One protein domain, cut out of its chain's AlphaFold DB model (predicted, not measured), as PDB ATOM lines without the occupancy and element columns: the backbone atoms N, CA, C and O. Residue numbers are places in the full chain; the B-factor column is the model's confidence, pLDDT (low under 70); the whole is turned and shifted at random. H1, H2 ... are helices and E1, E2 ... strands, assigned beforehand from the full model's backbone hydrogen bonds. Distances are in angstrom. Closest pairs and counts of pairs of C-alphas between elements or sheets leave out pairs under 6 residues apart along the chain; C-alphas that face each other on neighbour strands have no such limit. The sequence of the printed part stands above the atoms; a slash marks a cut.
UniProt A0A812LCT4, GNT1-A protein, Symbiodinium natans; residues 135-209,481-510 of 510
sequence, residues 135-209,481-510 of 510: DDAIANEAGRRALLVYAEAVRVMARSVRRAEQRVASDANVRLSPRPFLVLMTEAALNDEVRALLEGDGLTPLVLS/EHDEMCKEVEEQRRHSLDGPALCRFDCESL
ATOM      1  N   ASP A 135      -4.569  -2.831  10.999       40.47
ATOM      2  CA  ASP A 135      -3.848  -3.562   9.961       40.47
ATOM      3  C   ASP A 135      -4.217  -3.074   8.550       40.47
ATOM      4  O   ASP A 135      -3.336  -2.868   7.714       40.47
ATOM      5  N   ASP A 136      -5.489  -2.757   8.292       40.31
ATOM      6  CA  ASP A 136      -5.947  -2.339   6.959       40.31
ATOM      7  C   ASP A 136      -5.603  -0.878   6.610       40.31
ATOM      8  O   ASP A 136      -5.425  -0.534   5.436       40.31
ATOM      9  N   ALA A 137      -5.442  -0.003   7.611       44.03
ATOM     10  CA  ALA A 137      -4.985   1.373   7.383       44.03
ATOM     11  C   ALA A 137      -3.487   1.425   7.029       44.03
ATOM     12  O   ALA A 137      -3.044   2.334   6.320       44.03
ATOM     13  N   ILE A 138      -2.723   0.426   7.483       50.69
ATOM     14  CA  ILE A 138      -1.295   0.240   7.197       50.69
ATOM     15  C   ILE A 138      -1.073  -0.609   5.933       50.69
ATOM     16  O   ILE A 138      -0.040  -0.465   5.276       50.69
ATOM     17  N   ALA A 139      -2.052  -1.424   5.530       51.53
ATOM     18  CA  ALA A 139      -1.954  -2.329   4.385       51.53
ATOM     19  C   ALA A 139      -1.760  -1.635   3.023       51.53
ATOM     20  O   ALA A 139      -1.314  -2.273   2.067       51.53
ATOM     21  N   ASN A 140      -2.068  -0.338   2.897       69.62
ATOM     22  CA  ASN A 140      -1.813   0.396   1.659       69.62
ATOM     23  C   ASN A 140      -0.430   1.077   1.652       69.62
ATOM     24  O   ASN A 140       0.121   1.477   2.675       69.62
ATOM     25  N   GLU A 141       0.124   1.247   0.450       77.19
ATOM     26  CA  GLU A 141       1.445   1.848   0.217       77.19
ATOM     27  C   GLU A 141       1.606   3.236   0.868       77.19
ATOM     28  O   GLU A 141       2.695   3.587   1.319       77.19
ATOM     29  N   ALA A 142       0.531   4.027   0.964       74.62
ATOM     30  CA  ALA A 142       0.580   5.335   1.616       74.62
ATOM     31  C   ALA A 142       0.749   5.210   3.141       74.62
ATOM     32  O   ALA A 142       1.545   5.945   3.725       74.62
ATOM     33  N   GLY A 143       0.064   4.252   3.775       77.50
ATOM     34  CA  GLY A 143       0.237   3.912   5.189       77.50
ATOM     35  C   GLY A 143       1.662   3.446   5.488       77.50
ATOM     36  O   GLY A 143       2.308   3.975   6.392       77.50
ATOM     37  N   ARG A 144       2.207   2.548   4.656       82.19
ATOM     38  CA  ARG A 144       3.607   2.106   4.760       82.19
ATOM     39  C   ARG A 144       4.600   3.270   4.663       82.19
ATOM     40  O   ARG A 144       5.510   3.360   5.483       82.19
ATOM     41  N   ARG A 145       4.425   4.185   3.704       83.88
ATOM     42  CA  ARG A 145       5.288   5.377   3.572       83.88
ATOM     43  C   ARG A 145       5.190   6.301   4.777       83.88
ATOM     44  O   ARG A 145       6.214   6.770   5.266       83.88
ATOM     45  N   ALA A 146       3.981   6.527   5.287       84.94
ATOM     46  CA  ALA A 146       3.785   7.326   6.488       84.94
ATOM     47  C   ALA A 146       4.520   6.715   7.694       84.94
ATOM     48  O   ALA A 146       5.181   7.445   8.430       84.94
ATOM     49  N   LEU A 147       4.473   5.389   7.867       88.06
ATOM     50  CA  LEU A 147       5.212   4.702   8.932       88.06
ATOM     51  C   LEU A 147       6.726   4.883   8.814       88.06
ATOM     52  O   LEU A 147       7.376   5.128   9.826       88.06
ATOM     53  N   LEU A 148       7.287   4.822   7.604       90.38
ATOM     54  CA  LEU A 148       8.716   5.083   7.397       90.38
ATOM     55  C   LEU A 148       9.090   6.519   7.775       90.38
ATOM     56  O   LEU A 148      10.094   6.727   8.449       90.38
ATOM     57  N   VAL A 149       8.254   7.502   7.429       90.94
ATOM     58  CA  VAL A 149       8.447   8.901   7.845       90.94
ATOM     59  C   VAL A 149       8.440   9.038   9.372       90.94
ATOM     60  O   VAL A 149       9.281   9.743   9.930       90.94
ATOM     61  N   TYR A 150       7.523   8.355  10.064       91.69
ATOM     62  CA  TYR A 150       7.497   8.341  11.530       91.69
ATOM     63  C   TYR A 150       8.717   7.639  12.130       91.69
ATOM     64  O   TYR A 150       9.281   8.137  13.103       91.69
ATOM     65  N   ALA A 151       9.150   6.517  11.552       93.81
ATOM     66  CA  ALA A 151      10.348   5.813  11.989       93.81
ATOM     67  C   ALA A 151      11.593   6.702  11.846       93.81
ATOM     68  O   ALA A 151      12.375   6.805  12.786       93.81
ATOM     69  N   GLU A 152      11.732   7.424  10.732       94.38
ATOM     70  CA  GLU A 152      12.802   8.408  10.556       94.38
ATOM     71  C   GLU A 152      12.725   9.536  11.592       94.38
ATOM     72  O   GLU A 152      13.740   9.912  12.176       94.38
ATOM     73  N   ALA A 153      11.528  10.037  11.905       95.50
ATOM     74  CA  ALA A 153      11.372  11.044  12.951       95.50
ATOM     75  C   ALA A 153      11.819  10.551  14.336       95.50
ATOM     76  O   ALA A 153      12.514  11.272  15.054       95.50
ATOM     77  N   VAL A 154      11.503   9.299  14.678       96.50
ATOM     78  CA  VAL A 154      11.989   8.657  15.905       96.50
ATOM     79  C   VAL A 154      13.515   8.544  15.908       96.50
ATOM     80  O   VAL A 154      14.129   8.797  16.944       96.50
ATOM     81  N   ARG A 155      14.143   8.204  14.775       96.25
ATOM     82  CA  ARG A 155      15.612   8.134  14.663       96.25
ATOM     83  C   ARG A 155      16.263   9.493  14.904       96.25
ATOM     84  O   ARG A 155      17.197   9.580  15.702       96.25
ATOM     85  N   VAL A 156      15.723  10.558  14.305       96.94
ATOM     86  CA  VAL A 156      16.189  11.939  14.528       96.94
ATOM     87  C   VAL A 156      16.065  12.324  16.004       96.94
ATOM     88  O   VAL A 156      17.028  12.816  16.598       96.94
ATOM     89  N   MET A 157      14.914  12.046  16.624       97.38
ATOM     90  CA  MET A 157      14.699  12.294  18.051       97.38
ATOM     91  C   MET A 157      15.719  11.524  18.907       97.38
ATOM     92  O   MET A 157      16.425  12.134  19.713       97.38
ATOM     93  N   ALA A 158      15.881  10.217  18.690       96.88
ATOM     94  CA  ALA A 158      16.806   9.386  19.460       96.88
ATOM     95  C   ALA A 158      18.268   9.833  19.295       96.88
ATOM     96  O   ALA A 158      19.024   9.874  20.272       96.88
ATOM     97  N   ARG A 159      18.671  10.232  18.080       95.62
ATOM     98  CA  ARG A 159      19.991  10.822  17.831       95.62
ATOM     99  C   ARG A 159      20.182  12.115  18.618       95.62
ATOM    100  O   ARG A 159      21.227  12.270  19.249       95.62
ATOM    101  N   SER A 160      19.188  13.005  18.628       97.12
ATOM    102  CA  SER A 160      19.276  14.278  19.356       97.12
ATOM    103  C   SER A 160      19.517  14.065  20.858       97.12
ATOM    104  O   SER A 160      20.371  14.730  21.451       97.12
ATOM    105  N   VAL A 161      18.886  13.045  21.457       96.31
ATOM    106  CA  VAL A 161      19.141  12.655  22.855       96.31
ATOM    107  C   VAL A 161      20.569  12.142  23.034       96.31
ATOM    108  O   VAL A 161      21.288  12.631  23.903       96.31
ATOM    109  N   ARG A 162      21.017  11.197  22.195       95.00
ATOM    110  CA  ARG A 162      22.384  10.648  22.271       95.00
ATOM    111  C   ARG A 162      23.437  11.747  22.134       95.00
ATOM    112  O   ARG A 162      24.428  11.738  22.860       95.00
ATOM    113  N   ARG A 163      23.219  12.719  21.243       94.62
ATOM    114  CA  ARG A 163      24.102  13.879  21.068       94.62
ATOM    115  C   ARG A 163      24.144  14.736  22.333       94.62
ATOM    116  O   ARG A 163      25.228  15.152  22.742       94.62
ATOM    117  N   ALA A 164      22.997  14.994  22.960       93.56
ATOM    118  CA  ALA A 164      22.933  15.737  24.214       93.56
ATOM    119  C   ALA A 164      23.691  15.018  25.348       93.56
ATOM    120  O   ALA A 164      24.487  15.651  26.039       93.56
ATOM    121  N   GLU A 165      23.524  13.698  25.483       92.69
ATOM    122  CA  GLU A 165      24.248  12.870  26.462       92.69
ATOM    123  C   GLU A 165      25.766  12.859  26.194       92.69
ATOM    124  O   GLU A 165      26.573  13.002  27.114       92.69
ATOM    125  N   GLN A 166      26.178  12.748  24.926       92.38
ATOM    126  CA  GLN A 166      27.591  12.759  24.529       92.38
ATOM    127  C   GLN A 166      28.291  14.086  24.828       92.38
ATOM    128  O   GLN A 166      29.480  14.076  25.157       92.38
ATOM    129  N   ARG A 167      27.591  15.225  24.733       91.25
ATOM    130  CA  ARG A 167      28.160  16.531  25.108       91.25
ATOM    131  C   ARG A 167      28.518  16.561  26.593       91.25
ATOM    132  O   ARG A 167      29.659  16.852  26.924       91.25
ATOM    133  N   VAL A 168      27.601  16.130  27.464       88.56
ATOM    134  CA  VAL A 168      27.855  16.032  28.917       88.56
ATOM    135  C   VAL A 168      29.000  15.075  29.220       88.56
ATOM    136  O   VAL A 168      29.879  15.384  30.019       88.56
ATOM    137  N   ALA A 169      29.004  13.914  28.564       89.81
ATOM    138  CA  ALA A 169      30.055  12.912  28.696       89.81
ATOM    139  C   ALA A 169      31.438  13.479  28.330       89.81
ATOM    140  O   ALA A 169      32.412  13.272  29.057       89.81
ATOM    141  N   SER A 170      31.506  14.230  27.228       90.31
ATOM    142  CA  SER A 170      32.735  14.865  26.741       90.31
ATOM    143  C   SER A 170      33.227  15.946  27.703       90.31
ATOM    144  O   SER A 170      34.403  15.942  28.061       90.31
ATOM    145  N   ASP A 171      32.327  16.805  28.189       88.62
ATOM    146  CA  ASP A 171      32.651  17.870  29.146       88.62
ATOM    147  C   ASP A 171      33.138  17.307  30.491       88.62
ATOM    148  O   ASP A 171      34.046  17.856  31.117       88.62
ATOM    149  N   ALA A 172      32.572  16.177  30.925       89.56
ATOM    150  CA  ALA A 172      32.961  15.491  32.156       89.56
ATOM    151  C   ALA A 172      34.178  14.560  31.995       89.56
ATOM    152  O   ALA A 172      34.668  14.031  32.994       89.56
ATOM    153  N   ASN A 173      34.660  14.327  30.769       92.88
ATOM    154  CA  ASN A 173      35.649  13.293  30.447       92.88
ATOM    155  C   ASN A 173      35.246  11.892  30.972       92.88
ATOM    156  O   ASN A 173      36.068  11.128  31.484       92.88
ATOM    157  N   VAL A 174      33.956  11.559  30.866       92.25
ATOM    158  CA  VAL A 174      33.384  10.273  31.291       92.25
ATOM    159  C   VAL A 174      32.793   9.567  30.081       92.25
ATOM    160  O   VAL A 174      32.086  10.167  29.282       92.25
ATOM    161  N   ARG A 175      33.022   8.259  29.954       89.62
ATOM    162  CA  ARG A 175      32.353   7.449  28.932       89.62
ATOM    163  C   ARG A 175      31.011   6.956  29.465       89.62
ATOM    164  O   ARG A 175      30.977   6.089  30.335       89.62
ATOM    165  N   LEU A 176      29.914   7.483  28.928       86.75
ATOM    166  CA  LEU A 176      28.575   6.973  29.216       86.75
ATOM    167  C   LEU A 176      28.268   5.767  28.322       86.75
ATOM    168  O   LEU A 176      28.624   5.739  27.141       86.75
ATOM    169  N   SER A 177      27.620   4.754  28.897       86.81
ATOM    170  CA  SER A 177      27.030   3.680  28.097       86.81
ATOM    171  C   SER A 177      25.739   4.201  27.464       86.81
ATOM    172  O   SER A 177      24.976   4.865  28.170       86.81
ATOM    173  N   PRO A 178      25.472   3.920  26.175       83.44
ATOM    174  CA  PRO A 178      24.226   4.329  25.539       83.44
ATOM    175  C   PRO A 178      23.029   3.771  26.305       83.44
ATOM    176  O   PRO A 178      23.018   2.592  26.672       83.44
ATOM    177  N   ARG A 179      22.014   4.604  26.536       85.56
ATOM    178  CA  ARG A 179      20.755   4.129  27.110       85.56
ATOM    179  C   ARG A 179      19.979   3.286  26.098       85.56
ATOM    180  O   ARG A 179      20.049   3.562  24.896       85.56
ATOM    181  N   PRO A 180      19.217   2.280  26.563       90.56
ATOM    182  CA  PRO A 180      18.280   1.587  25.696       90.56
ATOM    183  C   PRO A 180      17.199   2.568  25.228       90.56
ATOM    184  O   PRO A 180      16.607   3.280  26.037       90.56
ATOM    185  N   PHE A 181      16.936   2.581  23.923       95.44
ATOM    186  CA  PHE A 181      15.823   3.311  23.326       95.44
ATOM    187  C   PHE A 181      14.739   2.326  22.925       95.44
ATOM    188  O   PHE A 181      14.977   1.450  22.095       95.44
ATOM    189  N   LEU A 182      13.559   2.485  23.516       96.94
ATOM    190  CA  LEU A 182      12.383   1.692  23.188       96.94
ATOM    191  C   LEU A 182      11.472   2.510  22.280       96.94
ATOM    192  O   LEU A 182      11.150   3.654  22.602       96.94
ATOM    193  N   VAL A 183      11.040   1.926  21.166       96.75
ATOM    194  CA  VAL A 183      10.111   2.573  20.236       96.75
ATOM    195  C   VAL A 183       8.741   1.942  20.405       96.75
ATOM    196  O   VAL A 183       8.531   0.796  20.022       96.75
ATOM    197  N   LEU A 184       7.822   2.685  21.014       94.69
ATOM    198  CA  LEU A 184       6.459   2.234  21.263       94.69
ATOM    199  C   LEU A 184       5.671   2.138  19.950       94.69
ATOM    200  O   LEU A 184       5.538   3.136  19.243       94.69
ATOM    201  N   MET A 185       5.125   0.963  19.643       92.69
ATOM    202  CA  MET A 185       4.327   0.740  18.434       92.69
ATOM    203  C   MET A 185       3.360  -0.440  18.580       92.69
ATOM    204  O   MET A 185       3.490  -1.249  19.499       92.69
ATOM    205  N   THR A 186       2.392  -0.533  17.669       90.38
ATOM    206  CA  THR A 186       1.526  -1.710  17.515       90.38
ATOM    207  C   THR A 186       2.207  -2.777  16.659       90.38
ATOM    208  O   THR A 186       3.178  -2.495  15.954       90.38
ATOM    209  N   GLU A 187       1.681  -4.002  16.693       88.81
ATOM    210  CA  GLU A 187       2.130  -5.081  15.804       88.81
ATOM    211  C   GLU A 187       1.926  -4.708  14.328       88.81
ATOM    212  O   GLU A 187       2.860  -4.818  13.535       88.81
ATOM    213  N   ALA A 188       0.769  -4.123  14.007       84.81
ATOM    214  CA  ALA A 188       0.422  -3.602  12.685       84.81
ATOM    215  C   ALA A 188       1.477  -2.636  12.110       84.81
ATOM    216  O   ALA A 188       1.777  -2.643  10.917       84.81
ATOM    217  N   ALA A 189       2.060  -1.786  12.963       88.06
ATOM    218  CA  ALA A 189       3.027  -0.769  12.559       88.06
ATOM    219  C   ALA A 189       4.447  -1.314  12.325       88.06
ATOM    220  O   ALA A 189       5.258  -0.637  11.686       88.06
ATOM    221  N   LEU A 190       4.767  -2.519  12.810       91.88
ATOM    222  CA  LEU A 190       6.115  -3.084  12.756       91.88
ATOM    223  C   LEU A 190       6.287  -4.081  11.605       91.88
ATOM    224  O   LEU A 190       6.395  -5.289  11.808       91.88
ATOM    225  N   ASN A 191       6.384  -3.563  10.382       91.69
ATOM    226  CA  ASN A 191       6.826  -4.369   9.242       91.69
ATOM    227  C   ASN A 191       8.359  -4.553   9.227       91.69
ATOM    228  O   ASN A 191       9.092  -3.837   9.913       91.69
ATOM    229  N   ASP A 192       8.853  -5.492   8.413       93.50
ATOM    230  CA  ASP A 192      10.284  -5.826   8.324       93.50
ATOM    231  C   ASP A 192      11.174  -4.629   7.956       93.50
ATOM    232  O   ASP A 192      12.298  -4.520   8.442       93.50
ATOM    233  N   GLU A 193      10.680  -3.712   7.117       92.12
ATOM    234  CA  GLU A 193      11.436  -2.524   6.711       92.12
ATOM    235  C   GLU A 193      11.581  -1.540   7.876       92.12
ATOM    236  O   GLU A 193      12.692  -1.097   8.166       92.12
ATOM    237  N   VAL A 194      10.488  -1.249   8.589       92.31
ATOM    238  CA  VAL A 194      10.498  -0.406   9.795       92.31
ATOM    239  C   VAL A 194      11.360  -1.042  10.885       92.31
ATOM    240  O   VAL A 194      12.159  -0.350  11.514       92.31
ATOM    241  N   ARG A 195      11.252  -2.361  11.085       95.19
ATOM    242  CA  ARG A 195      12.074  -3.103  12.046       95.19
ATOM    243  C   ARG A 195      13.558  -2.953  11.737       95.19
ATOM    244  O   ARG A 195      14.308  -2.515  12.603       95.19
ATOM    245  N   ALA A 196      13.960  -3.285  10.510       93.31
ATOM    246  CA  ALA A 196      15.353  -3.209  10.086       93.31
ATOM    247  C   ALA A 196      15.903  -1.782  10.216       93.31
ATOM    248  O   ALA A 196      17.035  -1.596  10.657       93.31
ATOM    249  N   LEU A 197      15.083  -0.780   9.885       92.38
ATOM    250  CA  LEU A 197      15.438   0.629  10.002       92.38
ATOM    251  C   LEU A 197      15.701   1.046  11.460       92.38
ATOM    252  O   LEU A 197      16.701   1.704  11.737       92.38
ATOM    253  N   LEU A 198      14.827   0.663  12.395       94.88
ATOM    254  CA  LEU A 198      14.967   1.009  13.813       94.88
ATOM    255  C   LEU A 198      16.107   0.231  14.489       94.88
ATOM    256  O   LEU A 198      16.949   0.824  15.166       94.88
ATOM    257  N   GLU A 199      16.162  -1.085  14.280       94.88
ATOM    258  CA  GLU A 199      17.181  -1.953  14.879       94.88
ATOM    259  C   GLU A 199      18.586  -1.632  14.341       94.88
ATOM    260  O   GLU A 199      19.554  -1.686  15.101       94.88
ATOM    261  N   GLY A 200      18.698  -1.203  13.076       91.69
ATOM    262  CA  GLY A 200      19.949  -0.732  12.473       91.69
ATOM    263  C   GLY A 200      20.577   0.463  13.199       91.69
ATOM    264  O   GLY A 200      21.800   0.580  13.250       91.69
ATOM    265  N   ASP A 201      19.756   1.288  13.851       91.44
ATOM    266  CA  ASP A 201      20.192   2.431  14.662       91.44
ATOM    267  C   ASP A 201      20.291   2.100  16.164       91.44
ATOM    268  O   ASP A 201      20.479   2.986  17.013       91.44
ATOM    269  N   GLY A 202      20.158   0.822  16.530       93.75
ATOM    270  CA  GLY A 202      20.145   0.364  17.917       93.75
ATOM    271  C   GLY A 202      18.904   0.820  18.689       93.75
ATOM    272  O   GLY A 202      18.978   1.021  19.904       93.75
ATOM    273  N   LEU A 203      17.786   1.046  17.998       96.06
ATOM    274  CA  LEU A 203      16.484   1.307  18.604       96.06
ATOM    275  C   LEU A 203      15.722  -0.014  18.699       96.06
ATOM    276  O   LEU A 203      15.692  -0.790  17.751       96.06
ATOM    277  N   THR A 204      15.118  -0.290  19.851       97.62
ATOM    278  CA  THR A 204      14.405  -1.548  20.100       97.62
ATOM    279  C   THR A 204      12.900  -1.320  19.980       97.62
ATOM    280  O   THR A 204      12.336  -0.608  20.815       97.62
ATOM    281  N   PRO A 205      12.215  -1.905  18.984       96.88
ATOM    282  CA  PRO A 205      10.760  -1.867  18.929       96.88
ATOM    283  C   PRO A 205      10.138  -2.495  20.185       96.88
ATOM    284  O   PRO A 205      10.404  -3.649  20.516       96.88
ATOM    285  N   LEU A 206       9.294  -1.735  20.882       96.38
ATOM    286  CA  LEU A 206       8.440  -2.211  21.963       96.38
ATOM    287  C   LEU A 206       7.022  -2.348  21.411       96.38
ATOM    288  O   LEU A 206       6.241  -1.393  21.405       96.38
ATOM    289  N   VAL A 207       6.725  -3.549  20.923       94.12
ATOM    290  CA  VAL A 207       5.416  -3.899  20.372       94.12
ATOM    291  C   VAL A 207       4.457  -4.184  21.513       94.12
ATOM    292  O   VAL A 207       4.696  -5.096  22.304       94.12
ATOM    293  N   LEU A 208       3.376  -3.415  21.595       91.56
ATOM    294  CA  LEU A 208       2.302  -3.645  22.555       91.56
ATOM    295  C   LEU A 208       1.006  -3.976  21.817       91.56
ATOM    296  O   LEU A 208       0.753  -3.458  20.728       91.56
ATOM    297  N   SER A 209       0.171  -4.810  22.441       90.00
ATOM    298  CA  SER A 209      -1.204  -5.013  21.987       90.00
ATOM    299  C   SER A 209      -1.970  -3.692  22.028       90.00
ATOM    300  O   SER A 209      -1.672  -2.798  22.830       90.00
ATOM    301  N   GLU A 481      19.828  17.876  12.385       96.06
ATOM    302  CA  GLU A 481      19.992  16.608  13.109       96.06
ATOM    303  C   GLU A 481      19.739  15.403  12.196       96.06
ATOM    304  O   GLU A 481      20.522  14.453  12.200       96.06
ATOM    305  N   HIS A 482      18.709  15.480  11.351       95.69
ATOM    306  CA  HIS A 482      18.455  14.502  10.296       95.69
ATOM    307  C   HIS A 482      19.618  14.391   9.296       95.69
ATOM    308  O   HIS A 482      20.118  13.303   9.029       95.69
ATOM    309  N   ASP A 483      20.089  15.508   8.746       94.81
ATOM    310  CA  ASP A 483      21.115  15.501   7.702       94.81
ATOM    311  C   ASP A 483      22.464  14.997   8.235       94.81
ATOM    312  O   ASP A 483      23.202  14.315   7.520       94.81
ATOM    313  N   GLU A 484      22.804  15.310   9.489       94.44
ATOM    314  CA  GLU A 484      23.974  14.734  10.154       94.44
ATOM    315  C   GLU A 484      23.818  13.221  10.385       94.44
ATOM    316  O   GLU A 484      24.741  12.475  10.062       94.44
ATOM    317  N   MET A 485      22.655  12.760  10.868       93.88
ATOM    318  CA  MET A 485      22.346  11.328  11.013       93.88
ATOM    319  C   MET A 485      22.577  10.575   9.699       93.88
ATOM    320  O   MET A 485      23.206   9.519   9.663       93.88
ATOM    321  N   CYS A 486      22.107  11.143   8.592       91.94
ATOM    322  CA  CYS A 486      22.226  10.515   7.285       91.94
ATOM    323  C   CYS A 486      23.656  10.444   6.773       91.94
ATOM    324  O   CYS A 486      24.047   9.426   6.202       91.94
ATOM    325  N   LYS A 487      24.462  11.482   7.024       92.19
ATOM    326  CA  LYS A 487      25.895  11.453   6.711       92.19
ATOM    327  C   LYS A 487      26.609  10.339   7.473       92.19
ATOM    328  O   LYS A 487      27.390   9.613   6.870       92.19
ATOM    329  N   GLU A 488      26.302  10.157   8.758       90.19
ATOM    330  CA  GLU A 488      26.888   9.089   9.582       90.19
ATOM    331  C   GLU A 488      26.540   7.697   9.032       90.19
ATOM    332  O   GLU A 488      27.418   6.845   8.891       90.19
ATOM    333  N   VAL A 489      25.278   7.479   8.653       87.31
ATOM    334  CA  VAL A 489      24.820   6.217   8.044       87.31
ATOM    335  C   VAL A 489      25.508   5.965   6.696       87.31
ATOM    336  O   VAL A 489      25.945   4.846   6.411       87.31
ATOM    337  N   GLU A 490      25.654   6.993   5.856       88.19
ATOM    338  CA  GLU A 490      26.393   6.890   4.592       88.19
ATOM    339  C   GLU A 490      27.875   6.564   4.806       88.19
ATOM    340  O   GLU A 490      28.443   5.741   4.082       88.19
ATOM    341  N   GLU A 491      28.513   7.179   5.798       89.88
ATOM    342  CA  GLU A 491      29.906   6.910   6.146       89.88
ATOM    343  C   GLU A 491      30.092   5.484   6.663       89.88
ATOM    344  O   GLU A 491      31.001   4.789   6.205       89.88
ATOM    345  N   GLN A 492      29.213   4.997   7.540       86.56
ATOM    346  CA  GLN A 492      29.239   3.608   8.016       86.56
ATOM    347  C   GLN A 492      29.099   2.612   6.860       86.56
ATOM    348  O   GLN A 492      29.830   1.621   6.798       86.56
ATOM    349  N   ARG A 493      28.234   2.907   5.885       85.19
ATOM    350  CA  ARG A 493      28.070   2.098   4.667       85.19
ATOM    351  C   ARG A 493      29.289   2.093   3.761       85.19
ATOM    352  O   ARG A 493      29.588   1.075   3.156       85.19
ATOM    353  N   ARG A 494      30.034   3.197   3.665       88.38
ATOM    354  CA  ARG A 494      31.297   3.196   2.902       88.38
ATOM    355  C   ARG A 494      32.332   2.243   3.503       88.38
ATOM    356  O   ARG A 494      33.199   1.771   2.773       88.38
ATOM    357  N   HIS A 495      32.233   1.953   4.801       90.44
ATOM    358  CA  HIS A 495      33.135   1.041   5.506       90.44
ATOM    359  C   HIS A 495      32.585  -0.390   5.638       90.44
ATOM    360  O   HIS A 495      33.373  -1.318   5.813       90.44
ATOM    361  N   SER A 496      31.266  -0.588   5.534       86.12
ATOM    362  CA  SER A 496      30.600  -1.893   5.615       86.12
ATOM    363  C   SER A 496      30.004  -2.291   4.264       86.12
ATOM    364  O   SER A 496      29.074  -1.649   3.782       86.12
ATOM    365  N   LEU A 497      30.504  -3.375   3.657       77.44
ATOM    366  CA  LEU A 497      30.019  -3.872   2.360       77.44
ATOM    367  C   LEU A 497      28.548  -4.348   2.387       77.44
ATOM    368  O   LEU A 497      27.944  -4.458   1.323       77.44
ATOM    369  N   ASP A 498      27.957  -4.547   3.571       71.31
ATOM    370  CA  ASP A 498      26.638  -5.167   3.767       71.31
ATOM    371  C   ASP A 498      25.686  -4.300   4.624       71.31
ATOM    372  O   ASP A 498      25.164  -4.743   5.644       71.31
ATOM    373  N   GLY A 499      25.465  -3.030   4.256       56.41
ATOM    374  CA  GLY A 499      24.646  -2.104   5.060       56.41
ATOM    375  C   GLY A 499      23.255  -1.762   4.491       56.41
ATOM    376  O   GLY A 499      23.171  -0.918   3.589       56.41
ATOM    377  N   PRO A 500      22.139  -2.286   5.036       61.06
ATOM    378  CA  PRO A 500      20.777  -1.867   4.702       61.06
ATOM    379  C   PRO A 500      20.264  -0.767   5.657       61.06
ATOM    380  O   PRO A 500      19.721  -1.060   6.708       61.06
ATOM    381  N   ALA A 501      20.417   0.503   5.276       58.09
ATOM    382  CA  ALA A 501      19.651   1.648   5.784       58.09
ATOM    383  C   ALA A 501      19.892   2.848   4.850       58.09
ATOM    384  O   ALA A 501      20.928   3.504   4.925       58.09
ATOM    385  N   LEU A 502      18.999   3.105   3.886       68.94
ATOM    386  CA  LEU A 502      19.007   4.417   3.229       68.94
ATOM    387  C   LEU A 502      18.277   5.383   4.154       68.94
ATOM    388  O   LEU A 502      17.146   5.095   4.528       68.94
ATOM    389  N   CYS A 503      18.868   6.543   4.422       77.56
ATOM    390  CA  CYS A 503      18.051   7.702   4.739       77.56
ATOM    391  C   CYS A 503      17.138   7.986   3.550       77.56
ATOM    392  O   CYS A 503      17.620   8.292   2.456       77.56
ATOM    393  N   ARG A 504      15.830   7.829   3.743       62.53
ATOM    394  CA  ARG A 504      14.829   8.052   2.693       62.53
ATOM    395  C   ARG A 504      13.781   9.048   3.159       62.53
ATOM    396  O   ARG A 504      12.607   8.720   3.256       62.53
ATOM    397  N   PHE A 505      14.183  10.302   3.330       66.56
ATOM    398  CA  PHE A 505      13.252  11.392   3.052       66.56
ATOM    399  C   PHE A 505      13.299  11.700   1.560       66.56
ATOM    400  O   PHE A 505      13.905  12.674   1.118       66.56
ATOM    401  N   ASP A 506      12.696  10.818   0.765       58.81
ATOM    402  CA  ASP A 506      12.482  11.121  -0.642       58.81
ATOM    403  C   ASP A 506      11.303  12.094  -0.750       58.81
ATOM    404  O   ASP A 506      10.215  11.829  -0.235       58.81
ATOM    405  N   CYS A 507      11.503  13.227  -1.420       50.56
ATOM    406  CA  CYS A 507      10.446  14.207  -1.661       50.56
ATOM    407  C   CYS A 507       9.278  13.620  -2.468       50.56
ATOM    408  O   CYS A 507       8.201  14.203  -2.456       50.56
ATOM    409  N   GLU A 508       9.480  12.506  -3.182       48.34
ATOM    410  CA  GLU A 508       8.404  11.786  -3.879       48.34
ATOM    411  C   GLU A 508       7.566  10.887  -2.950       48.34
ATOM    412  O   GLU A 508       6.489  10.422  -3.336       48.34
ATOM    413  N   SER A 509       8.055  10.616  -1.735       46.78
ATOM    414  CA  SER A 509       7.373   9.780  -0.738       46.78
ATOM    415  C   SER A 509       6.468  10.563   0.225       46.78
ATOM    416  O   SER A 509       5.536   9.964   0.765       46.78
ATOM    417  N   LEU A 510       6.713  11.874   0.385       46.31
ATOM    418  CA  LEU A 510       5.892  12.854   1.118       46.31
ATOM    419  C   LEU A 510       4.899  13.558   0.185       46.31
ATOM    420  O   LEU A 510       3.755  13.808   0.634       46.31
TER     421      LEU A 510
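Overview. This is residues 135 to 209 and 481 to 510 of the 510 residues of the protein "GNT1-A protein" of Symbiodinium natans (UniProt A0A812LCT4). What shape do these atoms make? One long helix, H2, makes the longest axis, and beside it a small pair of parallel strands, E1 and E2, packs with the short helix H3. H4 crosses at about a right angle to H2, meeting it with its residues 481 to 485, and residues 496 to 510 trail on from H4 with no named element. What is it built of, and how large is it? The printed part has 105 residues with four named helices and two named strands, in the order H1, H2, E1, H3, E2, H4, and its class is mostly helix. It is only just compact, close to loose, with a radius of gyration of the C-alphas of 15.2 A, and it is only just elongated, spanning 50 by 33 by 24 A.

Arrangement. How does the printed part open? H1, residues 135 to 138, is close to but not clearly touching H2, residues 141 to 172; their closest C-alphas, those of Ile 138 and Arg 144, are 5.8 A apart. What follows H2? E1, residues 181 to 185, H3, residues 192 to 200, and E2, residues 203 to 207, form a strand-helix-strand unit, two parallel neighbour strands with a helix between, and its crossover is right-handed. N 183 and O 204 are 2.9 A apart and N 206 and O 183 are 2.8 A apart, within hydrogen-bond range. Which helices touch H2? With its residues 147 to 155 alone H2 touches H3, the same way at a shallow tilt of 6 degrees, closest at the C-alphas of Leu 148 and Val 194, 6.2 A. H4, residues 481 to 495, touches H2 about perpendicular, at 90 degrees, closest at the C-alphas of Val 156 and His 482, 5.4 A; H3 and H4 are apart. Are the helix backbones complete? In H2, H3 and H4 every O i to N i+4 pair is within hydrogen-bond range; H1 is too short for such a pair.

Along the chain. Where does H2 run? Its C-alphas go from Glu 141 at (1.445, 1.848, 0.217) to Ala 172 at (32.961, 15.491, 32.156), 46.9 A. How long are the others? H4 measures 21.7 A and ends at C-alpha 495 at (33.135, 1.041, 5.506); E1 measures 12.8 A, E2 12.4 A, H3 11.7 A and H1 5.3 A.

Size, cuts and confidence. Which C-alphas lie farthest apart? Those of Asp 136 and Asn 173, at 50.3 A. Where is the cut? Residues 210 to 480 are not printed, and C-alphas 209 and 481 are 31.6 A apart across it; of the links printed whole, none is long. Where is confidence low? Residues 135 to 140, 499 to 502 and 504 to 510 have pLDDT under 70.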